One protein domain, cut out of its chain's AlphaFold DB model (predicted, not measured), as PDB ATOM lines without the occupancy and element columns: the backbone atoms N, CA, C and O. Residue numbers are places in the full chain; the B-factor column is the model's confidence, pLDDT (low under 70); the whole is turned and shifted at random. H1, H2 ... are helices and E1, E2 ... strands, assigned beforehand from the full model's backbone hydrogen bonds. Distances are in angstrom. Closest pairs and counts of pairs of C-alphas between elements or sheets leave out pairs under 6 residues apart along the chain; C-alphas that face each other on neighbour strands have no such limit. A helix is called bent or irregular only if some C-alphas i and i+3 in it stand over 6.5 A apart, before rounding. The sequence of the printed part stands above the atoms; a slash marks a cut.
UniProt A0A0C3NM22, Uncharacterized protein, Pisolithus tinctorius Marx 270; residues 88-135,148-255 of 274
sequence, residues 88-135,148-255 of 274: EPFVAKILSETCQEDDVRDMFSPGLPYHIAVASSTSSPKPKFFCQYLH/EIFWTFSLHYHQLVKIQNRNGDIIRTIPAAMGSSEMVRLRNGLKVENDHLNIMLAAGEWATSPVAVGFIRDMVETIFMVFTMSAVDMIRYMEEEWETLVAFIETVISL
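Overview. This is residues 88 to 135 and 148 to 255 of the 274 residues of an uncharacterized protein of Pisolithus tinctorius Marx 270 (UniProt A0A0C3NM22). Two lobes stand end to end: in one, a curled sheet of four strands, E2, E1, E5 and E4, has H1 on one face and H3 on the other, with H2 near an end of E4; the other, much looser, holds the small strand pair E3 and E6 with H5, H6 and H7. Residues 152 to 156 and the helix H4 run between the lobes, and the loop of residues 121 to 126 sticks out from the first lobe. The printed part has 156 residues, with seven named helices and six named strands in the order H1 H2 E1 E2 E3 E4 E5 H3 H4 H5 E6 H6 H7. The larger sheet, in the order E2 E1 E5 E4, is mixed, the smaller is parallel, and the class is mixed, helices and strands. The whole is loose, with a radius of gyration of the C-alphas of 19.1 A and spans of 55 by 37 by 26 A.

Along the chain. In the larger sheet, E4 is residues 157 to 164, 19.8 A long, and E5 is residues 170 to 177, 19.3 A long. E1 is residues 115 to 119 and E2 residues 128 to 132. H1, residues 88 to 94, begins at C-alpha 88, (170.641, 159.748, 115.209), and H2 is residues 101 to 104. H3 is residues 179 to 187, 12.2 A long. H4, residues 192 to 205, is 18.0 A long and begins at C-alpha 192, (189.027, 172.661, 123.710); it is irregular, with C-alphas 193 and 196 7.8 A apart. E3 is residues 149 to 151, H5 residues 211 to 214 and E6 residues 222 to 224. H6, residues 228 to 240, is 18.6 A long, and H7, residues 242 to 253, is 16.6 A long, ending at C-alpha 253, (194.887, 202.771, 130.390).

Arrangement. The larger sheet is strongly twisted, with E2 and E4 as edge strands. E1 and E5 are parallel at 23 degrees, with N 118 and O 177 2.9 A apart, within hydrogen-bond range. E1 and E2 form a hairpin, antiparallel at 148 degrees, with N 117 and O 130 at 2.8 A. E4 and E5 form another, antiparallel at 159 degrees, with N 161 and O 174 at 2.8 A. H3 is on the sheet at a height of 9.7 A, over E1 and E5 and along the strands, at 2 degrees to E1 on the local plane; its closest C-alpha to E1 is Gly 179, 5.2 A from that of Ala 117. H1 is on the opposite face, at a height of 8.2 A. H1 and H2 only just touch, with 3 pairs of C-alphas within 8 A, the closest those of Ile 94 and Val 104, 6.0 A apart. H4 only grazes the sheet, with residues 192 to 193. E3 and E6 are parallel at 23 degrees, with N 150 and O 222 at 2.8 A. H6 and H7 are close but not clearly touching, about perpendicular at 81 degrees, the closest C-alphas being those of Met 238 and Leu 245, 7.7 A apart. H5 is close to both but not clearly touching, with the C-alpha of Ala 212 7.0 A from those of Met 238 and Leu 245. In H3, H6 and H7 every O i to N i+4 pair is within hydrogen-bond range; in H1 it is 2 of 3, in H4 4 of 10 beside 6 of 11 O i to N i+3 pairs, and H2 and H5 are too short for such a pair.

Size, cuts and confidence. The C-alphas of Pro 89 and Ser 254 are the two farthest apart, at 56.6 A. Residues 136 to 147 are not printed, and C-alphas 135 and 148 are 29.5 A apart across the cut. Of the links that are printed whole, none is long. The mean pLDDT of the printed part is 80.6, with residues 121 to 124, 148 to 149, 200 to 221 and 251 to 255 under 70.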
ATOM      1  N   GLU A  88     170.605 159.665 113.746       94.19
ATOM      2  CA  GLU A  88     170.641 159.748 115.209       94.19
ATOM      3  C   GLU A  88     171.249 158.516 115.905       94.19
ATOM      4  O   GLU A  88     172.094 158.725 116.776       94.19
ATOM      5  N   PRO A  89     170.933 157.254 115.537       95.44
ATOM      6  CA  PRO A  89     171.491 156.087 116.227       95.44
ATOM      7  C   PRO A  89     173.020 156.008 116.161       95.44
ATOM      8  O   PRO A  89     173.665 155.580 117.116       95.44
ATOM      9  N   PHE A  90     173.612 156.451 115.052       96.75
ATOM     10  CA  PHE A  90     175.062 156.454 114.856       96.75
ATOM     11  C   PHE A  90     175.737 157.560 115.669       96.75
ATOM     12  O   PHE A  90     176.792 157.348 116.263       96.75
ATOM     13  N   VAL A  91     175.098 158.729 115.766       96.25
ATOM     14  CA  VAL A  91     175.594 159.818 116.616       96.25
ATOM     15  C   VAL A  91     175.454 159.473 118.093       96.25
ATOM     16  O   VAL A  91     176.346 159.785 118.876       96.25
ATOM     17  N   ALA A  92     174.373 158.798 118.482       95.44
ATOM     18  CA  ALA A  92     174.148 158.380 119.860       95.44
ATOM     19  C   ALA A  92     175.270 157.467 120.382       95.44
ATOM     20  O   ALA A  92     175.645 157.594 121.546       95.44
ATOM     21  N   LYS A  93     175.867 156.620 119.524       95.75
ATOM     22  CA  LYS A  93     177.073 155.842 119.869       95.75
ATOM     23  C   LYS A  93     178.227 156.766 120.282       95.75
ATOM     24  O   LYS A  93     178.843 156.555 121.324       95.75
ATOM     25  N   ILE A  94     178.459 157.833 119.514       96.38
ATOM     26  CA  ILE A  94     179.509 158.829 119.781       96.38
ATOM     27  C   ILE A  94     179.222 159.629 121.053       96.38
ATOM     28  O   ILE A  94     180.140 159.910 121.813       96.38
ATOM     29  N   LEU A  95     177.964 159.999 121.290       95.06
ATOM     30  CA  LEU A  95     177.556 160.796 122.452       95.06
ATOM     31  C   LEU A  95     177.398 159.975 123.741       95.06
ATOM     32  O   LEU A  95     177.046 160.549 124.771       95.06
ATOM     33  N   SER A  96     177.614 158.658 123.692       93.94
ATOM     34  CA  SER A  96     177.489 157.790 124.862       93.94
ATOM     35  C   SER A  96     178.526 158.134 125.940       93.94
ATOM     36  O   SER A  96     179.622 158.609 125.642       93.94
ATOM     37  N   GLU A  97     178.186 157.887 127.211       87.94
ATOM     38  CA  GLU A  97     179.092 158.147 128.343       87.94
ATOM     39  C   GLU A  97     180.397 157.344 128.236       87.94
ATOM     40  O   GLU A  97     181.468 157.835 128.591       87.94
ATOM     41  N   THR A  98     180.309 156.123 127.704       87.62
ATOM     42  CA  THR A  98     181.436 155.217 127.458       87.62
ATOM     43  C   THR A  98     181.696 155.102 125.959       87.62
ATOM     44  O   THR A  98     181.447 154.063 125.349       87.62
ATOM     45  N   CYS A  99     182.177 156.185 125.353       94.56
ATOM     46  CA  CYS A  99     182.473 156.239 123.924       94.56
ATOM     47  C   CYS A  99     183.818 155.555 123.624       94.56
ATOM     48  O   CYS A  99     184.885 156.140 123.828       94.56
ATOM     49  N   GLN A 100     183.773 154.302 123.169       96.50
ATOM     50  CA  GLN A 100     184.963 153.541 122.789       96.50
ATOM     51  C   GLN A 100     185.372 153.854 121.354       96.50
ATOM     52  O   GLN A 100     184.536 153.889 120.456       96.50
ATOM     53  N   GLU A 101     186.669 154.036 121.129       96.62
ATOM     54  CA  GLU A 101     187.241 154.340 119.820       96.62
ATOM     55  C   GLU A 101     186.829 153.327 118.752       96.62
ATOM     56  O   GLU A 101     186.420 153.729 117.667       96.62
ATOM     57  N   ASP A 102     186.918 152.037 119.065       94.50
ATOM     58  CA  ASP A 102     186.623 150.958 118.119       94.50
ATOM     59  C   ASP A 102     185.168 150.983 117.631       94.50
ATOM     60  O   ASP A 102     184.887 150.510 116.533       94.50
ATOM     61  N   ASP A 103     184.256 151.556 118.421       93.75
ATOM     62  CA  ASP A 103     182.835 151.637 118.085       93.75
ATOM     63  C   ASP A 103     182.497 152.859 117.222       93.75
ATOM     64  O   ASP A 103     181.400 152.933 116.661       93.75
ATOM     65  N   VAL A 104     183.390 153.856 117.163       96.38
ATOM     66  CA  VAL A 104     183.091 155.183 116.593       96.38
ATOM     67  C   VAL A 104     184.112 155.699 115.588       96.38
ATOM     68  O   VAL A 104     183.854 156.685 114.886       96.38
ATOM     69  N   ARG A 105     185.278 155.065 115.505       96.81
ATOM     70  CA  ARG A 105     186.245 155.304 114.441       96.81
ATOM     71  C   ARG A 105     185.603 154.936 113.107       96.81
ATOM     72  O   ARG A 105     184.884 153.956 113.007       96.81
ATOM     73  N   ASP A 106     185.816 155.773 112.098       97.25
ATOM     74  CA  ASP A 106     185.240 155.599 110.764       97.25
ATOM     75  C   ASP A 106     183.694 155.592 110.755       97.25
ATOM     76  O   ASP A 106     183.074 155.012 109.864       97.25
ATOM     77  N   MET A 107     183.036 156.242 111.730       97.31
ATOM     78  CA  MET A 107     181.571 156.211 111.855       97.31
ATOM     79  C   MET A 107     180.846 156.806 110.638       97.31
ATOM     80  O   MET A 107     179.944 156.184 110.085       97.31
ATOM     81  N   PHE A 108     181.222 158.017 110.219       96.31
ATOM     82  CA  PHE A 108     180.582 158.730 109.094       96.31
ATOM     83  C   PHE A 108     181.554 159.104 107.974       96.31
ATOM     84  O   PHE A 108     181.149 159.352 106.843       96.31
ATOM     85  N   SER A 109     182.832 159.187 108.313       96.38
ATOM     86  CA  SER A 109     183.953 159.449 107.421       96.38
ATOM     87  C   SER A 109     185.186 158.803 108.048       96.38
ATOM     88  O   SER A 109     185.207 158.666 109.273       96.38
ATOM     89  N   PRO A 110     186.220 158.458 107.260       95.75
ATOM     90  CA  PRO A 110     187.466 157.942 107.803       95.75
ATOM     91  C   PRO A 110     188.045 158.809 108.935       95.75
ATOM     92  O   PRO A 110     188.081 160.041 108.829       95.75
ATOM     93  N   GLY A 111     188.520 158.155 109.991       95.38
ATOM     94  CA  GLY A 111     189.038 158.726 111.225       95.38
ATOM     95  C   GLY A 111     187.974 158.961 112.300       95.38
ATOM     96  O   GLY A 111     186.863 158.441 112.266       95.38
ATOM     97  N   LEU A 112     188.343 159.772 113.290       95.50
ATOM     98  CA  LEU A 112     187.439 160.263 114.328       95.50
ATOM     99  C   LEU A 112     186.955 161.676 113.972       95.50
ATOM    100  O   LEU A 112     187.752 162.458 113.426       95.50
ATOM    101  N   PRO A 113     185.714 162.049 114.333       94.88
ATOM    102  CA  PRO A 113     185.227 163.403 114.113       94.88
ATOM    103  C   PRO A 113     186.135 164.433 114.791       94.88
ATOM    104  O   PRO A 113     186.776 164.161 115.805       94.88
ATOM    105  N   TYR A 114     186.224 165.613 114.192       92.25
ATOM    106  CA  TYR A 114     186.954 166.745 114.748       92.25
ATOM    107  C   TYR A 114     186.117 167.501 115.774       92.25
ATOM    108  O   TYR A 114     186.607 167.783 116.864       92.25
ATOM    109  N   HIS A 115     184.842 167.717 115.461       93.31
ATOM    110  CA  HIS A 115     183.849 168.285 116.365       93.31
ATOM    111  C   HIS A 115     182.457 167.753 116.061       93.31
ATOM    112  O   HIS A 115     182.216 167.120 115.029       93.31
ATOM    113  N   ILE A 116     181.522 168.036 116.962       95.75
ATOM    114  CA  ILE A 116     180.113 167.708 116.781       95.75
ATOM    115  C   ILE A 116     179.335 169.023 116.767       95.75
ATOM    116  O   ILE A 116     179.251 169.728 117.768       95.75
ATOM    117  N   ALA A 117     178.783 169.383 115.615       93.69
ATOM    118  CA  ALA A 117     177.989 170.592 115.478       93.69
ATOM    119  C   ALA A 117     176.581 170.377 116.036       93.69
ATOM    120  O   ALA A 117     175.882 169.451 115.628       93.69
ATOM    121  N   VAL A 118     176.153 171.262 116.932       92.19
ATOM    122  CA  VAL A 118     174.785 171.300 117.454       92.19
ATOM    123  C   VAL A 118     173.959 172.234 116.577       92.19
ATOM    124  O   VAL A 118     174.284 173.415 116.434       92.19
ATOM    125  N   ALA A 119     172.897 171.715 115.966       85.94
ATOM    126  CA  ALA A 119     171.976 172.534 115.189       85.94
ATOM    127  C   ALA A 119     170.959 173.227 116.105       85.94
ATOM    128  O   ALA A 119     170.319 172.586 116.936       85.94
ATOM    129  N   SER A 120     170.776 174.532 115.897       71.50
ATOM    130  CA  SER A 120     169.851 175.388 116.650       71.50
ATOM    131  C   SER A 120     168.378 175.217 116.258       71.50
ATOM    132  O   SER A 120     167.496 175.679 116.973       71.50
ATOM    133  N   SER A 121     168.096 174.564 115.125       65.62
ATOM    134  CA  SER A 121     166.733 174.292 114.664       65.62
ATOM    135  C   SER A 121     166.327 172.868 115.023       65.62
ATOM    136  O   SER A 121     166.702 171.894 114.356       65.62
ATOM    137  N   THR A 122     165.534 172.739 116.080       59.41
ATOM    138  CA  THR A 122     164.962 171.462 116.479       59.41
ATOM    139  C   THR A 122     163.441 171.556 116.362       59.41
ATOM    140  O   THR A 122     162.762 172.258 117.095       59.41
ATOM    141  N   SER A 123     162.874 170.829 115.399       54.94
ATOM    142  CA  SER A 123     161.431 170.546 115.345       54.94
ATOM    143  C   SER A 123     160.988 169.582 116.461       54.94
ATOM    144  O   SER A 123     159.820 169.223 116.552       54.94
ATOM    145  N   SER A 124     161.939 169.122 117.275       66.94
ATOM    146  CA  SER A 124     161.801 168.251 118.436       66.94
ATOM    147  C   SER A 124     162.459 168.926 119.651       66.94
ATOM    148  O   SER A 124     163.295 169.809 119.480       66.94
ATOM    149  N   PRO A 125     162.148 168.518 120.890       75.25
ATOM    150  CA  PRO A 125     162.797 169.065 122.088       75.25
ATOM    151  C   PRO A 125     164.267 168.634 122.248       75.25
ATOM    152  O   PRO A 125     164.932 169.074 123.177       75.25
ATOM    153  N   LYS A 126     164.781 167.754 121.375       83.38
ATOM    154  CA  LYS A 126     166.149 167.235 121.460       83.38
ATOM    155  C   LYS A 126     167.073 167.938 120.458       83.38
ATOM    156  O   LYS A 126     166.715 167.994 119.276       83.38
ATOM    157  N   PRO A 127     168.261 168.405 120.886       88.00
ATOM    158  CA  PRO A 127     169.277 168.923 119.976       88.00
ATOM    159  C   PRO A 127     169.665 167.888 118.916       88.00
ATOM    160  O   PRO A 127     169.782 166.696 119.197       88.00
ATOM    161  N   LYS A 128     169.867 168.362 117.681       92.56
ATOM    162  CA  LYS A 128     170.427 167.559 116.587       92.56
ATOM    163  C   LYS A 128     171.928 167.799 116.524       92.56
ATOM    164  O   LYS A 128     172.375 168.945 116.536       92.56
ATOM    165  N   PHE A 129     172.686 166.723 116.420       94.50
ATOM    166  CA  PHE A 129     174.138 166.705 116.477       94.50
ATOM    167  C   PHE A 129     174.685 166.185 115.152       94.50
ATOM    168  O   PHE A 129     174.202 165.174 114.660       94.50
ATOM    169  N   PHE A 130     175.688 166.847 114.584       95.06
ATOM    170  CA  PHE A 130     176.286 166.480 113.301       95.06
ATOM    171  C   PHE A 130     177.799 166.370 113.439       95.06
ATOM    172  O   PHE A 130     178.478 167.358 113.718       95.06
ATOM    173  N   CYS A 131     178.337 165.174 113.235       95.50
ATOM    174  CA  CYS A 131     179.773 164.935 113.302       95.50
ATOM    175  C   CYS A 131     180.474 165.567 112.099       95.50
ATOM    176  O   CYS A 131     180.174 165.238 110.951       95.50
ATOM    177  N   GLN A 132     181.429 166.449 112.366       93.00
ATOM    178  CA  GLN A 132     182.226 167.108 111.344       93.00
ATOM    179  C   GLN A 132     183.652 166.574 111.369       93.00
ATOM    180  O   GLN A 132     184.223 166.311 112.425       93.00
ATOM    181  N   TYR A 133     184.222 166.408 110.182       92.56
ATOM    182  CA  TYR A 133     185.544 165.834 109.980       92.56
ATOM    183  C   TYR A 133     186.415 166.859 109.270       92.56
ATOM    184  O   TYR A 133     185.959 167.567 108.370       92.56
ATOM    185  N   LEU A 134     187.683 166.925 109.664       86.12
ATOM    186  CA  LEU A 134     188.645 167.747 108.953       86.12
ATOM    187  C   LEU A 134     189.003 167.048 107.636       86.12
ATOM    188  O   LEU A 134     189.309 165.853 107.609       86.12
ATOM    189  N   HIS A 135     188.935 167.777 106.529       78.94
ATOM    190  CA  HIS A 135     189.324 167.280 105.215       78.94
ATOM    191  C   HIS A 135     190.356 168.226 104.614       78.94
ATOM    192  O   HIS A 135     190.246 169.443 104.753       78.94
ATOM    193  N   GLU A 148     189.918 196.840 110.171       68.75
ATOM    194  CA  GLU A 148     189.839 196.111 111.440       68.75
ATOM    195  C   GLU A 148     188.394 195.657 111.729       68.75
ATOM    196  O   GLU A 148     187.492 196.469 111.949       68.75
ATOM    197  N   ILE A 149     188.164 194.337 111.685       69.88
ATOM    198  CA  ILE A 149     186.848 193.744 111.928       69.88
ATOM    199  C   ILE A 149     186.765 193.285 113.379       69.88
ATOM    200  O   ILE A 149     187.488 192.379 113.798       69.88
ATOM    201  N   PHE A 150     185.816 193.839 114.122       72.19
ATOM    202  CA  PHE A 150     185.462 193.355 115.447       72.19
ATOM    203  C   PHE A 150     184.577 192.104 115.325       72.19
ATOM    204  O   PHE A 150     183.488 192.161 114.752       72.19
ATOM    205  N   TRP A 151     185.056 190.957 115.817       71.56
ATOM    206  CA  TRP A 151     184.353 189.669 115.743       71.56
ATOM    207  C   TRP A 151     183.878 189.236 117.124       71.56
ATOM    208  O   TRP A 151     184.690 188.996 118.016       71.56
ATOM    209  N   THR A 152     182.569 189.038 117.277       72.38
ATOM    210  CA  THR A 152     182.014 188.395 118.474       72.38
ATOM    211  C   THR A 152     181.929 186.890 118.264       72.38
ATOM    212  O   THR A 152     181.362 186.432 117.265       72.38
ATOM    213  N   PHE A 153     182.420 186.107 119.216       75.19
ATOM    214  CA  PHE A 153     182.261 184.657 119.208       75.19
ATOM    215  C   PHE A 153     182.102 184.119 120.627       75.19
ATOM    216  O   PHE A 153     182.378 184.799 121.609       75.19
ATOM    217  N   SER A 154     181.670 182.865 120.716       78.44
ATOM    218  CA  SER A 154     181.610 182.111 121.961       78.44
ATOM    219  C   SER A 154     182.348 180.796 121.769       78.44
ATOM    220  O   SER A 154     182.180 180.148 120.735       78.44
ATOM    221  N   LEU A 155     183.149 180.392 122.754       84.69
ATOM    222  CA  LEU A 155     183.728 179.046 122.834       84.69
ATOM    223  C   LEU A 155     182.844 178.099 123.660       84.69
ATOM    224  O   LEU A 155     183.273 177.015 124.037       84.69
ATOM    225  N   HIS A 156     181.598 178.476 123.941       85.06
ATOM    226  CA  HIS A 156     180.680 177.611 124.668       85.06
ATOM    227  C   HIS A 156     180.428 176.294 123.917       85.06
ATOM    228  O   HIS A 156     180.360 176.247 122.685       85.06
ATOM    229  N   TYR A 157     180.271 175.217 124.677       90.12
ATOM    230  CA  TYR A 157     179.916 173.897 124.184       90.12
ATOM    231  C   TYR A 157     178.813 173.315 125.065       90.12
ATOM    232  O   TYR A 157     178.759 173.576 126.262       90.12
ATOM    233  N   HIS A 158     177.955 172.495 124.467       89.12
ATOM    234  CA  HIS A 158     176.896 171.790 125.179       89.12
ATOM    235  C   HIS A 158     177.465 170.634 126.010       89.12
ATOM    236  O   HIS A 158     177.029 170.387 127.129       89.12
ATOM    237  N   GLN A 159     178.421 169.886 125.455       92.56
ATOM    238  CA  GLN A 159     179.091 168.792 126.159       92.56
ATOM    239  C   GLN A 159     180.464 168.495 125.556       92.56
ATOM    240  O   GLN A 159     180.726 168.806 124.392       92.56
ATOM    241  N   LEU A 160     181.317 167.849 126.347       94.56
ATOM    242  CA  LEU A 160     182.575 167.268 125.889       94.56
ATOM    243  C   LEU A 160     182.418 165.758 125.774       94.56
ATOM    244  O   LEU A 160     182.110 165.083 126.754       94.56
ATOM    245  N   VAL A 161     182.665 165.231 124.583       95.62
ATOM    246  CA  VAL A 161     182.705 163.794 124.324       95.62
ATOM    247  C   VAL A 161     184.136 163.314 124.502       95.62
ATOM    248  O   VAL A 161     185.040 163.782 123.811       95.62
ATOM    249  N   LYS A 162     184.342 162.382 125.429       96.19
ATOM    250  CA  LYS A 162     185.640 161.752 125.680       96.19
ATOM    251  C   LYS A 162     185.657 160.390 125.003       96.19
ATOM    252  O   LYS A 162     184.911 159.505 125.404       96.19
ATOM    253  N   ILE A 163     186.501 160.239 123.991       96.56
ATOM    254  CA  ILE A 163     186.701 158.970 123.294       96.56
ATOM    255  C   ILE A 163     187.834 158.217 123.980       96.56
ATOM    256  O   ILE A 163     188.913 158.780 124.195       96.56
ATOM    257  N   GLN A 164     187.575 156.960 124.321       97.19
ATOM    258  CA  GLN A 164     188.485 156.096 125.062       97.19
ATOM    259  C   GLN A 164     189.024 154.963 124.190       97.19
ATOM    260  O   GLN A 164     188.317 154.445 123.331       97.19
ATOM    261  N   ASN A 165     190.268 154.557 124.425       96.06
ATOM    262  CA  ASN A 165     190.788 153.301 123.885       96.06
ATOM    263  C   ASN A 165     190.327 152.101 124.746       96.06
ATOM    264  O   ASN A 165     189.736 152.269 125.813       96.06
ATOM    265  N   ARG A 166     190.703 150.881 124.337       94.75
ATOM    266  CA  ARG A 166     190.402 149.630 125.067       94.75
ATOM    267  C   ARG A 166     190.910 149.582 126.513       94.75
ATOM    268  O   ARG A 166     190.409 148.786 127.299       94.75
ATOM    269  N   ASN A 167     191.912 150.390 126.854       94.94
ATOM    270  CA  ASN A 167     192.471 150.460 128.204       94.94
ATOM    271  C   ASN A 167     191.710 151.459 129.096       94.94
ATOM    272  O   ASN A 167     191.988 151.539 130.290       94.94
ATOM    273  N   GLY A 168     190.764 152.217 128.530       93.75
ATOM    274  CA  GLY A 168     190.040 153.290 129.208       93.75
ATOM    275  C   GLY A 168     190.733 154.656 129.144       93.75
ATOM    276  O   GLY A 168     190.198 155.626 129.686       93.75
ATOM    277  N   ASP A 169     191.884 154.770 128.471       95.94
ATOM    278  CA  ASP A 169     192.582 156.049 128.328       95.94
ATOM    279  C   ASP A 169     191.826 156.952 127.354       95.94
ATOM    280  O   ASP A 169     191.440 156.523 126.265       95.94
ATOM    281  N   ILE A 170     191.669 158.227 127.713       95.56
ATOM    282  CA  ILE A 170     191.081 159.231 126.824       95.56
ATOM    283  C   ILE A 170     192.097 159.560 125.731       95.56
ATOM    284  O   ILE A 170     193.126 160.182 125.993       95.56
ATOM    285  N   ILE A 171     191.787 159.180 124.496       95.19
ATOM    286  CA  ILE A 171     192.629 159.465 123.328       95.19
ATOM    287  C   ILE A 171     192.223 160.756 122.619       95.19
ATOM    288  O   ILE A 171     193.019 161.340 121.883       95.19
ATOM    289  N   ARG A 172     190.972 161.197 122.809       93.75
ATOM    290  CA  ARG A 172     190.440 162.405 122.183       93.75
ATOM    291  C   ARG A 172     189.292 162.991 122.991       93.75
ATOM    292  O   ARG A 172     188.392 162.261 123.399       93.75
ATOM    293  N   THR A 173     189.289 164.311 123.139       95.00
ATOM    294  CA  THR A 173     188.139 165.069 123.641       95.00
ATOM    295  C   THR A 173     187.574 165.902 122.501       95.00
ATOM    296  O   THR A 173     188.314 166.590 121.802       95.00
ATOM    297  N   ILE A 174     186.267 165.809 122.279       94.75
ATOM    298  CA  ILE A 174     185.580 166.455 121.162       94.75
ATOM    299  C   ILE A 174     184.457 167.339 121.715       94.75
ATOM    300  O   ILE A 174     183.598 166.828 122.438       94.75
ATOM    301  N   PRO A 175     184.407 168.640 121.378       95.06
ATOM    302  CA  PRO A 175     183.282 169.479 121.753       95.06
ATOM    303  C   PRO A 175     182.051 169.170 120.896       95.06
ATOM    304  O   PRO A 175     182.115 169.136 119.663       95.06
ATOM    305  N   ALA A 176     180.907 169.020 121.560       94.38
ATOM    306  CA  ALA A 176     179.603 169.198 120.944       94.38
ATOM    307  C   ALA A 176     179.171 170.653 121.145       94.38
ATOM    308  O   ALA A 176     178.757 171.041 122.237       94.38
ATOM    309  N   ALA A 177     179.327 171.477 120.113       91.62
ATOM    310  CA  ALA A 177     179.197 172.928 120.202       91.62
ATOM    311  C   ALA A 177     178.552 173.534 118.952       91.62
ATOM    312  O   ALA A 177     178.301 172.854 117.956       91.62
ATOM    313  N   MET A 178     178.301 174.841 118.989       87.75
ATOM    314  CA  MET A 178     177.902 175.580 117.795       87.75
ATOM    315  C   MET A 178     179.032 175.541 116.753       87.75
ATOM    316  O   MET A 178     180.209 175.649 117.093       87.75
ATOM    317  N   GLY A 179     178.686 175.419 115.467       85.31
ATOM    318  CA  GLY A 179     179.691 175.343 114.397       85.31
ATOM    319  C   GLY A 179     180.624 176.561 114.333       85.31
ATOM    320  O   GLY A 179     181.800 176.416 114.008       85.31
ATOM    321  N   SER A 180     180.132 177.750 114.698       82.44
ATOM    322  CA  SER A 180     180.932 178.981 114.767       82.44
ATOM    323  C   SER A 180     182.001 178.933 115.862       82.44
ATOM    324  O   SER A 180     183.115 179.397 115.633       82.44
ATOM    325  N   SER A 181     181.701 178.335 117.019       85.19
ATOM    326  CA  SER A 181     182.662 178.134 118.108       85.19
ATOM    327  C   SER A 181     183.845 177.300 117.642       85.19
ATOM    328  O   SER A 181     184.999 177.662 117.867       85.19
ATOM    329  N   GLU A 182     183.568 176.210 116.924       86.62
ATOM    330  CA  GLU A 182     184.640 175.360 116.423       86.62
ATOM    331  C   GLU A 182     185.434 176.002 115.294       86.62
ATOM    332  O   GLU A 182     186.654 175.870 115.236       86.62
ATOM    333  N   MET A 183     184.769 176.760 114.424       81.56
ATOM    334  CA  MET A 183     185.454 177.533 113.394       81.56
ATOM    335  C   MET A 183     186.514 178.464 114.004       81.56
ATOM    336  O   MET A 183     187.607 178.583 113.450       81.56
ATOM    337  N   VAL A 184     186.225 179.084 115.153       81.88
ATOM    338  CA  VAL A 184     187.201 179.913 115.877       81.88
ATOM    339  C   VAL A 184     188.348 179.074 116.430       81.88
ATOM    340  O   VAL A 184     189.502 179.482 116.275       81.88
ATOM    341  N   ARG A 185     188.066 177.905 117.026       85.81
ATOM    342  CA  ARG A 185     189.126 177.014 117.517       85.81
ATOM    343  C   ARG A 185     190.056 176.585 116.397       85.81
ATOM    344  O   ARG A 185     191.260 176.801 116.485       85.81
ATOM    345  N   LEU A 186     189.495 176.062 115.317       84.62
ATOM    346  CA  LEU A 186     190.263 175.535 114.202       84.62
ATOM    347  C   LEU A 186     191.070 176.631 113.488       84.62
ATOM    348  O   LEU A 186     192.233 176.407 113.162       84.62
ATOM    349  N   ARG A 187     190.505 177.836 113.311       79.06
ATOM    350  CA  ARG A 187     191.217 178.976 112.704       79.06
ATOM    351  C   ARG A 187     192.443 179.403 113.510       79.06
ATOM    352  O   ARG A 187     193.445 179.785 112.915       79.06
ATOM    353  N   ASN A 188     192.351 179.359 114.834       77.44
ATOM    354  CA  ASN A 188     193.399 179.851 115.728       77.44
ATOM    355  C   ASN A 188     194.229 178.714 116.352       77.44
ATOM    356  O   ASN A 188     195.029 178.959 117.248       77.44
ATOM    357  N   GLY A 189     194.044 177.465 115.905       84.12
ATOM    358  CA  GLY A 189     194.747 176.303 116.455       84.12
ATOM    359  C   GLY A 189     194.453 176.039 117.938       84.12
ATOM    360  O   GLY A 189     195.285 175.457 118.636       84.12
ATOM    361  N   LEU A 190     193.292 176.477 118.431       85.81
ATOM    362  CA  LEU A 190     192.908 176.338 119.831       85.81
ATOM    363  C   LEU A 190     192.468 174.910 120.124       85.81
ATOM    364  O   LEU A 190     191.833 174.241 119.309       85.81
ATOM    365  N   LYS A 191     192.767 174.475 121.342       88.50
ATOM    366  CA  LYS A 191     192.353 173.182 121.875       88.50
ATOM    367  C   LYS A 191     191.257 173.385 122.909       88.50
ATOM    368  O   LYS A 191     191.404 174.252 123.770       88.50
ATOM    369  N   VAL A 192     190.205 172.571 122.833       90.44
ATOM    370  CA  VAL A 192     189.027 172.661 123.710       90.44
ATOM    371  C   VAL A 192     189.395 172.510 125.189       90.44
ATOM    372  O   VAL A 192     188.842 173.183 126.052       90.44
ATOM    373  N   GLU A 193     190.399 171.689 125.496       89.88
ATOM    374  CA  GLU A 193     190.887 171.461 126.861       89.88
ATOM    375  C   GLU A 193     191.435 172.745 127.498       89.88
ATOM    376  O   GLU A 193     191.386 172.926 128.716       89.88
ATOM    377  N   ASN A 194     191.914 173.659 126.657       88.56
ATOM    378  CA  ASN A 194     192.481 174.927 127.072       88.56
ATOM    379  C   ASN A 194     191.474 176.069 126.978       88.56
ATOM    380  O   ASN A 194     191.889 177.205 127.149       88.56
ATOM    381  N   ASP A 195     190.182 175.834 126.725       84.62
ATOM    382  CA  ASP A 195     189.229 176.930 126.491       84.62
ATOM    383  C   ASP A 195     189.177 177.946 127.633       84.62
ATOM    384  O   ASP A 195     189.124 179.145 127.379       84.62
ATOM    385  N   HIS A 196     189.291 177.492 128.882       80.19
ATOM    386  CA  HIS A 196     189.393 178.375 130.043       80.19
ATOM    387  C   HIS A 196     190.597 179.331 129.956       80.19
ATOM    388  O   HIS A 196     190.471 180.497 130.311       80.19
ATOM    389  N   LEU A 197     191.737 178.872 129.433       78.19
ATOM    390  CA  LEU A 197     192.910 179.709 129.168       78.19
ATOM    391  C   LEU A 197     192.754 180.499 127.874       78.19
ATOM    392  O   LEU A 197     193.136 181.656 127.841       78.19
ATOM    393  N   ASN A 198     192.180 179.913 126.822       76.62
ATOM    394  CA  ASN A 198     192.000 180.564 125.527       76.62
ATOM    395  C   ASN A 198     191.090 181.786 125.663       76.62
ATOM    396  O   ASN A 198     191.373 182.801 125.048       76.62
ATOM    397  N   ILE A 199     190.044 181.712 126.493       70.12
ATOM    398  CA  ILE A 199     189.165 182.848 126.812       70.12
ATOM    399  C   ILE A 199     189.940 183.947 127.554       70.12
ATOM    400  O   ILE A 199     189.676 185.127 127.336       70.12
ATOM    401  N   MET A 200     190.907 183.580 128.399       63.44
ATOM    402  CA  MET A 200     191.725 184.544 129.141       63.44
ATOM    403  C   MET A 200     192.848 185.154 128.284       63.44
ATOM    404  O   MET A 200     193.083 186.352 128.321       63.44
ATOM    405  N   LEU A 201     193.534 184.344 127.480       56.66
ATOM    406  CA  LEU A 201     194.652 184.759 126.622       56.66
ATOM    407  C   LEU A 201     194.178 185.480 125.354       56.66
ATOM    408  O   LEU A 201     194.886 186.340 124.833       56.66
ATOM    409  N   ALA A 202     192.961 185.172 124.889       55.06
ATOM    410  CA  ALA A 202     192.258 185.896 123.833       55.06
ATOM    411  C   ALA A 202     192.356 187.414 124.025       55.06
ATOM    412  O   ALA A 202     192.672 188.109 123.058       55.06
ATOM    413  N   ALA A 203     192.189 187.877 125.274       52.72
ATOM    414  CA  ALA A 203     192.125 189.280 125.681       52.72
ATOM    415  C   ALA A 203     193.354 190.140 125.311       52.72
ATOM    416  O   ALA A 203     193.287 191.357 125.461       52.72
ATOM    417  N   GLY A 204     194.447 189.549 124.809       49.25
ATOM    418  CA  GLY A 204     195.654 190.277 124.398       49.25
ATOM    419  C   GLY A 204     196.035 190.190 122.915       49.25
ATOM    420  O   GLY A 204     196.571 191.162 122.388       49.25
ATOM    421  N   GLU A 205     195.777 189.072 122.221       52.03
ATOM    422  CA  GLU A 205     196.423 188.803 120.916       52.03
ATOM    423  C   GLU A 205     195.472 188.672 119.715       52.03
ATOM    424  O   GLU A 205     195.840 189.062 118.608       52.03
ATOM    425  N   TRP A 206     194.258 188.141 119.889       53.88
ATOM    426  CA  TRP A 206     193.359 187.859 118.753       53.88
ATOM    427  C   TRP A 206     191.863 188.019 119.062       53.88
ATOM    428  O   TRP A 206     191.039 187.826 118.166       53.88
ATOM    429  N   ALA A 207     191.489 188.391 120.295       56.31
ATOM    430  CA  ALA A 207     190.095 188.615 120.667       56.31
ATOM    431  C   ALA A 207     189.932 189.537 121.888       56.31
ATOM    432  O   ALA A 207     190.231 189.181 123.018       56.31
ATOM    433  N   THR A 208     189.369 190.724 121.700       53.94
ATOM    434  CA  THR A 208     189.104 191.641 122.816       53.94
ATOM    435  C   THR A 208     187.870 191.192 123.602       53.94
ATOM    436  O   THR A 208     186.751 191.262 123.092       53.94
ATOM    437  N   SER A 209     188.075 190.747 124.841       46.97
ATOM    438  CA  SER A 209     187.019 190.551 125.836       46.97
ATOM    439  C   SER A 209     187.332 191.408 127.072       46.97
ATOM    440  O   SER A 209     188.474 191.364 127.531       46.97
ATOM    441  N   PRO A 210     186.368 192.171 127.621       54.72
ATOM    442  CA  PRO A 210     184.979 192.276 127.177       54.72
ATOM    443  C   PRO A 210     184.839 193.024 125.843       54.72
ATOM    444  O   PRO A 210     185.705 193.803 125.452       54.72
ATOM    445  N   VAL A 211     183.718 192.785 125.157       54.91
ATOM    446  CA  VAL A 211     183.351 193.384 123.858       54.91
ATOM    447  C   VAL A 211     183.567 194.906 123.827       54.91
ATOM    448  O   VAL A 211     184.047 195.444 122.834       54.91
ATOM    449  N   ALA A 212     183.308 195.580 124.951       49.41
ATOM    450  CA  ALA A 212     183.532 197.010 125.148       49.41
ATOM    451  C   ALA A 212     184.971 197.474 124.838       49.41
ATOM    452  O   ALA A 212     185.158 198.572 124.328       49.41
ATOM    453  N   VAL A 213     185.983 196.631 125.080       54.66
ATOM    454  CA  VAL A 213     187.398 196.956 124.817       54.66
ATOM    455  C   VAL A 213     187.694 197.030 123.318       54.66
ATOM    456  O   VAL A 213     188.561 197.795 122.897       54.66
ATOM    457  N   GLY A 214     186.935 196.301 122.494       54.28
ATOM    458  CA  GLY A 214     187.032 196.396 121.038       54.28
ATOM    459  C   GLY A 214     186.681 197.792 120.514       54.28
ATOM    460  O   GLY A 214     187.315 198.261 119.574       54.28
ATOM    461  N   PHE A 215     185.745 198.490 121.165       52.25
ATOM    462  CA  PHE A 215     185.297 199.835 120.778       52.25
ATOM    463  C   PHE A 215     186.266 200.963 121.159       52.25
ATOM    464  O   PHE A 215     186.079 202.092 120.720       52.25
ATOM    465  N   ILE A 216     187.300 200.676 121.956       55.78
ATOM    466  CA  ILE A 216     188.334 201.655 122.343       55.78
ATOM    467  C   ILE A 216     189.334 201.874 121.201       55.78
ATOM    468  O   ILE A 216     190.072 202.855 121.185       55.78
ATOM    469  N   ARG A 217     189.380 200.959 120.226       55.22
ATOM    470  CA  ARG A 217     190.197 201.155 119.034       55.22
ATOM    471  C   ARG A 217     189.483 202.139 118.113       55.22
ATOM    472  O   ARG A 217     188.425 201.817 117.583       55.22
ATOM    473  N   ASP A 218     190.121 203.275 117.838       54.97
ATOM    474  CA  ASP A 218     189.695 204.305 116.868       54.97
ATOM    475  C   ASP A 218     189.540 203.788 115.409       54.97
ATOM    476  O   ASP A 218     189.410 204.576 114.473       54.97
ATOM    477  N   MET A 219     189.595 202.471 115.179       59.34
ATOM    478  CA  MET A 219     189.738 201.834 113.867       59.34
ATOM    479  C   MET A 219     188.770 200.672 113.602       59.34
ATOM    480  O   MET A 219     188.918 200.004 112.580       59.34
ATOM    481  N   VAL A 220     187.764 200.414 114.454       65.25
ATOM    482  CA  VAL A 220     186.741 199.395 114.134       65.25
ATOM    483  C   VAL A 220     185.882 199.877 112.963       65.25
ATOM    484  O   VAL A 220     184.934 200.642 113.132       65.25
ATOM    485  N   GLU A 221     186.201 199.403 111.761       68.19
ATOM    486  CA  GLU A 221     185.460 199.737 110.538       68.19
ATOM    487  C   GLU A 221     184.232 198.844 110.352       68.19
ATOM    488  O   GLU A 221     183.271 199.211 109.674       68.19
ATOM    489  N   THR A 222     184.264 197.627 110.897       70.19
ATOM    490  CA  THR A 222     183.197 196.643 110.704       70.19
ATOM    491  C   THR A 222     183.001 195.802 111.955       70.19
ATOM    492  O   THR A 222     183.951 195.270 112.521       70.19
ATOM    493  N   ILE A 223     181.743 195.624 112.350       74.56
ATOM    494  CA  ILE A 223     181.342 194.699 113.408       74.56
ATOM    495  C   ILE A 223     180.706 193.479 112.750       74.56
ATOM    496  O   ILE A 223     179.709 193.594 112.036       74.56
ATOM    497  N   PHE A 224     181.286 192.305 112.985       75.56
ATOM    498  CA  PHE A 224     180.774 191.036 112.489       75.56
ATOM    499  C   PHE A 224     180.103 190.257 113.619       75.56
ATOM    500  O   PHE A 224     180.754 189.830 114.576       75.56
ATOM    501  N   MET A 225     178.796 190.034 113.473       76.62
ATOM    502  CA  MET A 225     178.006 189.202 114.377       76.62
ATOM    503  C   MET A 225     177.188 188.189 113.588       76.62
ATOM    504  O   MET A 225     176.604 188.511 112.555       76.62
ATOM    505  N   VAL A 226     177.130 186.958 114.097       74.25
ATOM    506  CA  VAL A 226     176.402 185.856 113.448       74.25
ATOM    507  C   VAL A 226     174.889 186.003 113.628       74.25
ATOM    508  O   VAL A 226     174.128 185.685 112.717       74.25
ATOM    509  N   PHE A 227     174.447 186.504 114.786       78.25
ATOM    510  CA  PHE A 227     173.035 186.690 115.108       78.25
ATOM    511  C   PHE A 227     172.765 188.122 115.548       78.25
ATOM    512  O   PHE A 227     173.449 188.651 116.420       78.25
ATOM    513  N   THR A 228     171.705 188.726 115.009       80.25
ATOM    514  CA  THR A 228     171.268 190.074 115.404       80.25
ATOM    515  C   THR A 228     170.937 190.161 116.893       80.25
ATOM    516  O   THR A 228     171.186 191.186 117.512       80.25
ATOM    517  N   MET A 229     170.433 189.078 117.496       77.62
ATOM    518  CA  MET A 229     170.170 189.032 118.939       77.62
ATOM    519  C   MET A 229     171.441 189.232 119.764       77.62
ATOM    520  O   MET A 229     171.408 189.974 120.733       77.62
ATOM    521  N   SER A 230     172.579 188.689 119.321       77.69
ATOM    522  CA  SER A 230     173.865 188.932 119.981       77.69
ATOM    523  C   SER A 230     174.250 190.412 119.964       77.69
ATOM    524  O   SER A 230     174.850 190.888 120.920       77.69
ATOM    525  N   ALA A 231     173.863 191.158 118.922       78.88
ATOM    526  CA  ALA A 231     174.066 192.606 118.876       78.88
ATOM    527  C   ALA A 231     173.192 193.334 119.897       78.88
ATOM    528  O   ALA A 231     173.665 194.242 120.572       78.88
ATOM    529  N   VAL A 232     171.929 192.927 120.025       82.44
ATOM    530  CA  VAL A 232     171.002 193.502 121.008       82.44
ATOM    531  C   VAL A 232     171.481 193.223 122.431       82.44
ATOM    532  O   VAL A 232     171.524 194.145 123.238       82.44
ATOM    533  N   ASP A 233     171.880 191.987 122.726       80.25
ATOM    534  CA  ASP A 233     172.380 191.599 124.048       80.25
ATOM    535  C   ASP A 233     173.681 192.335 124.386       80.25
ATOM    536  O   ASP A 233     173.852 192.811 125.504       80.25
ATOM    537  N   MET A 234     174.568 192.505 123.401       78.81
ATOM    538  CA  MET A 234     175.779 193.311 123.543       78.81
ATOM    539  C   MET A 234     175.455 194.772 123.879       78.81
ATOM    540  O   MET A 234     176.047 195.318 124.805       78.81
ATOM    541  N   ILE A 235     174.525 195.400 123.150       81.81
ATOM    542  CA  ILE A 235     174.116 196.791 123.400       81.81
ATOM    543  C   ILE A 235     173.521 196.923 124.802       81.81
ATOM    544  O   ILE A 235     173.948 197.789 125.554       81.81
ATOM    545  N   ARG A 236     172.598 196.030 125.181       81.69
ATOM    546  CA  ARG A 236     171.983 196.030 126.518       81.69
ATOM    547  C   ARG A 236     173.017 195.891 127.622       81.69
ATOM    548  O   ARG A 236     172.997 196.657 128.571       81.69
ATOM    549  N   TYR A 237     173.955 194.962 127.467       77.62
ATOM    550  CA  TYR A 237     175.030 194.780 128.432       77.62
ATOM    551  C   TYR A 237     175.907 196.033 128.554       77.62
ATOM    552  O   TYR A 237     176.269 196.428 129.656       77.62
ATOM    553  N   MET A 238     176.234 196.683 127.431       80.06
ATOM    554  CA  MET A 238     176.980 197.945 127.450       80.06
ATOM    555  C   MET A 238     176.207 199.067 128.146       80.06
ATOM    556  O   MET A 238     176.835 199.879 128.815       80.06
ATOM    557  N   GLU A 239     174.882 199.123 127.993       83.38
ATOM    558  CA  GLU A 239     174.022 200.087 128.691       83.38
ATOM    559  C   GLU A 239     173.944 199.798 130.199       83.38
ATOM    560  O   GLU A 239     174.038 200.721 131.005       83.38
ATOM    561  N   GLU A 240     173.795 198.528 130.584       84.25
ATOM    562  CA  GLU A 240     173.658 198.094 131.981       84.25
ATOM    563  C   GLU A 240     174.969 198.228 132.770       84.25
ATOM    564  O   GLU A 240     174.964 198.709 133.903       84.25
ATOM    565  N   GLU A 241     176.098 197.856 132.167       80.75
ATOM    566  CA  GLU A 241     177.418 197.846 132.810       80.75
ATOM    567  C   GLU A 241     178.283 199.056 132.428       80.75
ATOM    568  O   GLU A 241     179.497 199.043 132.643       80.75
ATOM    569  N   TRP A 242     177.689 200.110 131.859       82.62
ATOM    570  CA  TRP A 242     178.417 201.256 131.302       82.62
ATOM    571  C   TRP A 242     179.455 201.845 132.266       82.62
ATOM    572  O   TRP A 242     180.630 201.960 131.924       82.62
ATOM    573  N   GLU A 243     179.044 202.168 133.494       83.81
ATOM    574  CA  GLU A 243     179.922 202.783 134.501       83.81
ATOM    575  C   GLU A 243     181.074 201.852 134.902       83.81
ATOM    576  O   GLU A 243     182.223 202.281 135.020       83.81
ATOM    577  N   THR A 244     180.785 200.555 135.053       78.19
ATOM    578  CA  THR A 244     181.785 199.518 135.329       78.19
ATOM    579  C   THR A 244     182.810 199.458 134.196       78.19
ATOM    580  O   THR A 244     184.019 199.475 134.441       78.19
ATOM    581  N   LEU A 245     182.337 199.426 132.948       74.38
ATOM    582  CA  LEU A 245     183.176 199.385 131.754       74.38
ATOM    583  C   LEU A 245     184.061 200.632 131.650       74.38
ATOM    584  O   LEU A 245     185.265 200.488 131.445       74.38
ATOM    585  N   VAL A 246     183.512 201.834 131.848       77.44
ATOM    586  CA  VAL A 246     184.278 203.094 131.822       77.44
ATOM    587  C   VAL A 246     185.358 203.103 132.905       77.44
ATOM    588  O   VAL A 246     186.528 203.329 132.590       77.44
ATOM    589  N   ALA A 247     185.013 202.762 134.150       78.62
ATOM    590  CA  ALA A 247     185.983 202.696 135.244       78.62
ATOM    591  C   ALA A 247     187.113 201.687 134.956       78.62
ATOM    592  O   ALA A 247     188.284 201.940 135.264       78.62
ATOM    593  N   PHE A 248     186.790 200.552 134.326       70.75
ATOM    594  CA  PHE A 248     187.796 199.585 133.886       70.75
ATOM    595  C   PHE A 248     188.715 200.154 132.810       70.75
ATOM    596  O   PHE A 248     189.927 199.976 132.910       70.75
ATOM    597  N   ILE A 249     188.173 200.842 131.808       70.19
ATOM    598  CA  ILE A 249     188.962 201.454 130.733       70.19
ATOM    599  C   ILE A 249     189.949 202.468 131.306       70.19
ATOM    600  O   ILE A 249     191.143 202.405 131.011       70.19
ATOM    601  N   GLU A 250     189.474 203.348 132.185       71.12
ATOM    602  CA  GLU A 250     190.307 204.351 132.850       71.12
ATOM    603  C   GLU A 250     191.419 203.704 133.695       71.12
ATOM    604  O   GLU A 250     192.566 204.163 133.693       71.12
ATOM    605  N   THR A 251     191.116 202.586 134.361       67.38
ATOM    606  CA  THR A 251     192.090 201.838 135.170       67.38
ATOM    607  C   THR A 251     193.116 201.095 134.305       67.38
ATOM    608  O   THR A 251     194.305 201.103 134.619       67.38
ATOM    609  N   VAL A 252     192.690 200.475 133.201       60.47
ATOM    610  CA  VAL A 252     193.553 199.693 132.297       60.47
ATOM    611  C   VAL A 252     194.489 200.591 131.491       60.47
ATOM    612  O   VAL A 252     195.660 200.253 131.342       60.47
ATOM    613  N   ILE A 253     194.027 201.762 131.038       56.41
ATOM    614  CA  ILE A 253     194.887 202.771 130.390       56.41
ATOM    615  C   ILE A 253     195.984 203.270 131.353       56.41
ATOM    616  O   ILE A 253     197.057 203.687 130.918       56.41
ATOM    617  N   SER A 254     195.740 203.187 132.663       49.38
ATOM    618  CA  SER A 254     196.662 203.646 133.707       49.38
ATOM    619  C   SER A 254     197.697 202.596 134.151       49.38
ATOM    620  O   SER A 254     198.604 202.934 134.914       49.38
ATOM    621  N   LEU A 255     197.594 201.337 133.702       39.47
ATOM    622  CA  LEU A 255     198.513 200.254 134.076       39.47
ATOM    623  C   LEU A 255     199.538 199.971 132.959       39.47
ATOM    624  O   LEU A 255     199.177 199.935 131.784       39.47
TER     625      LEU A 255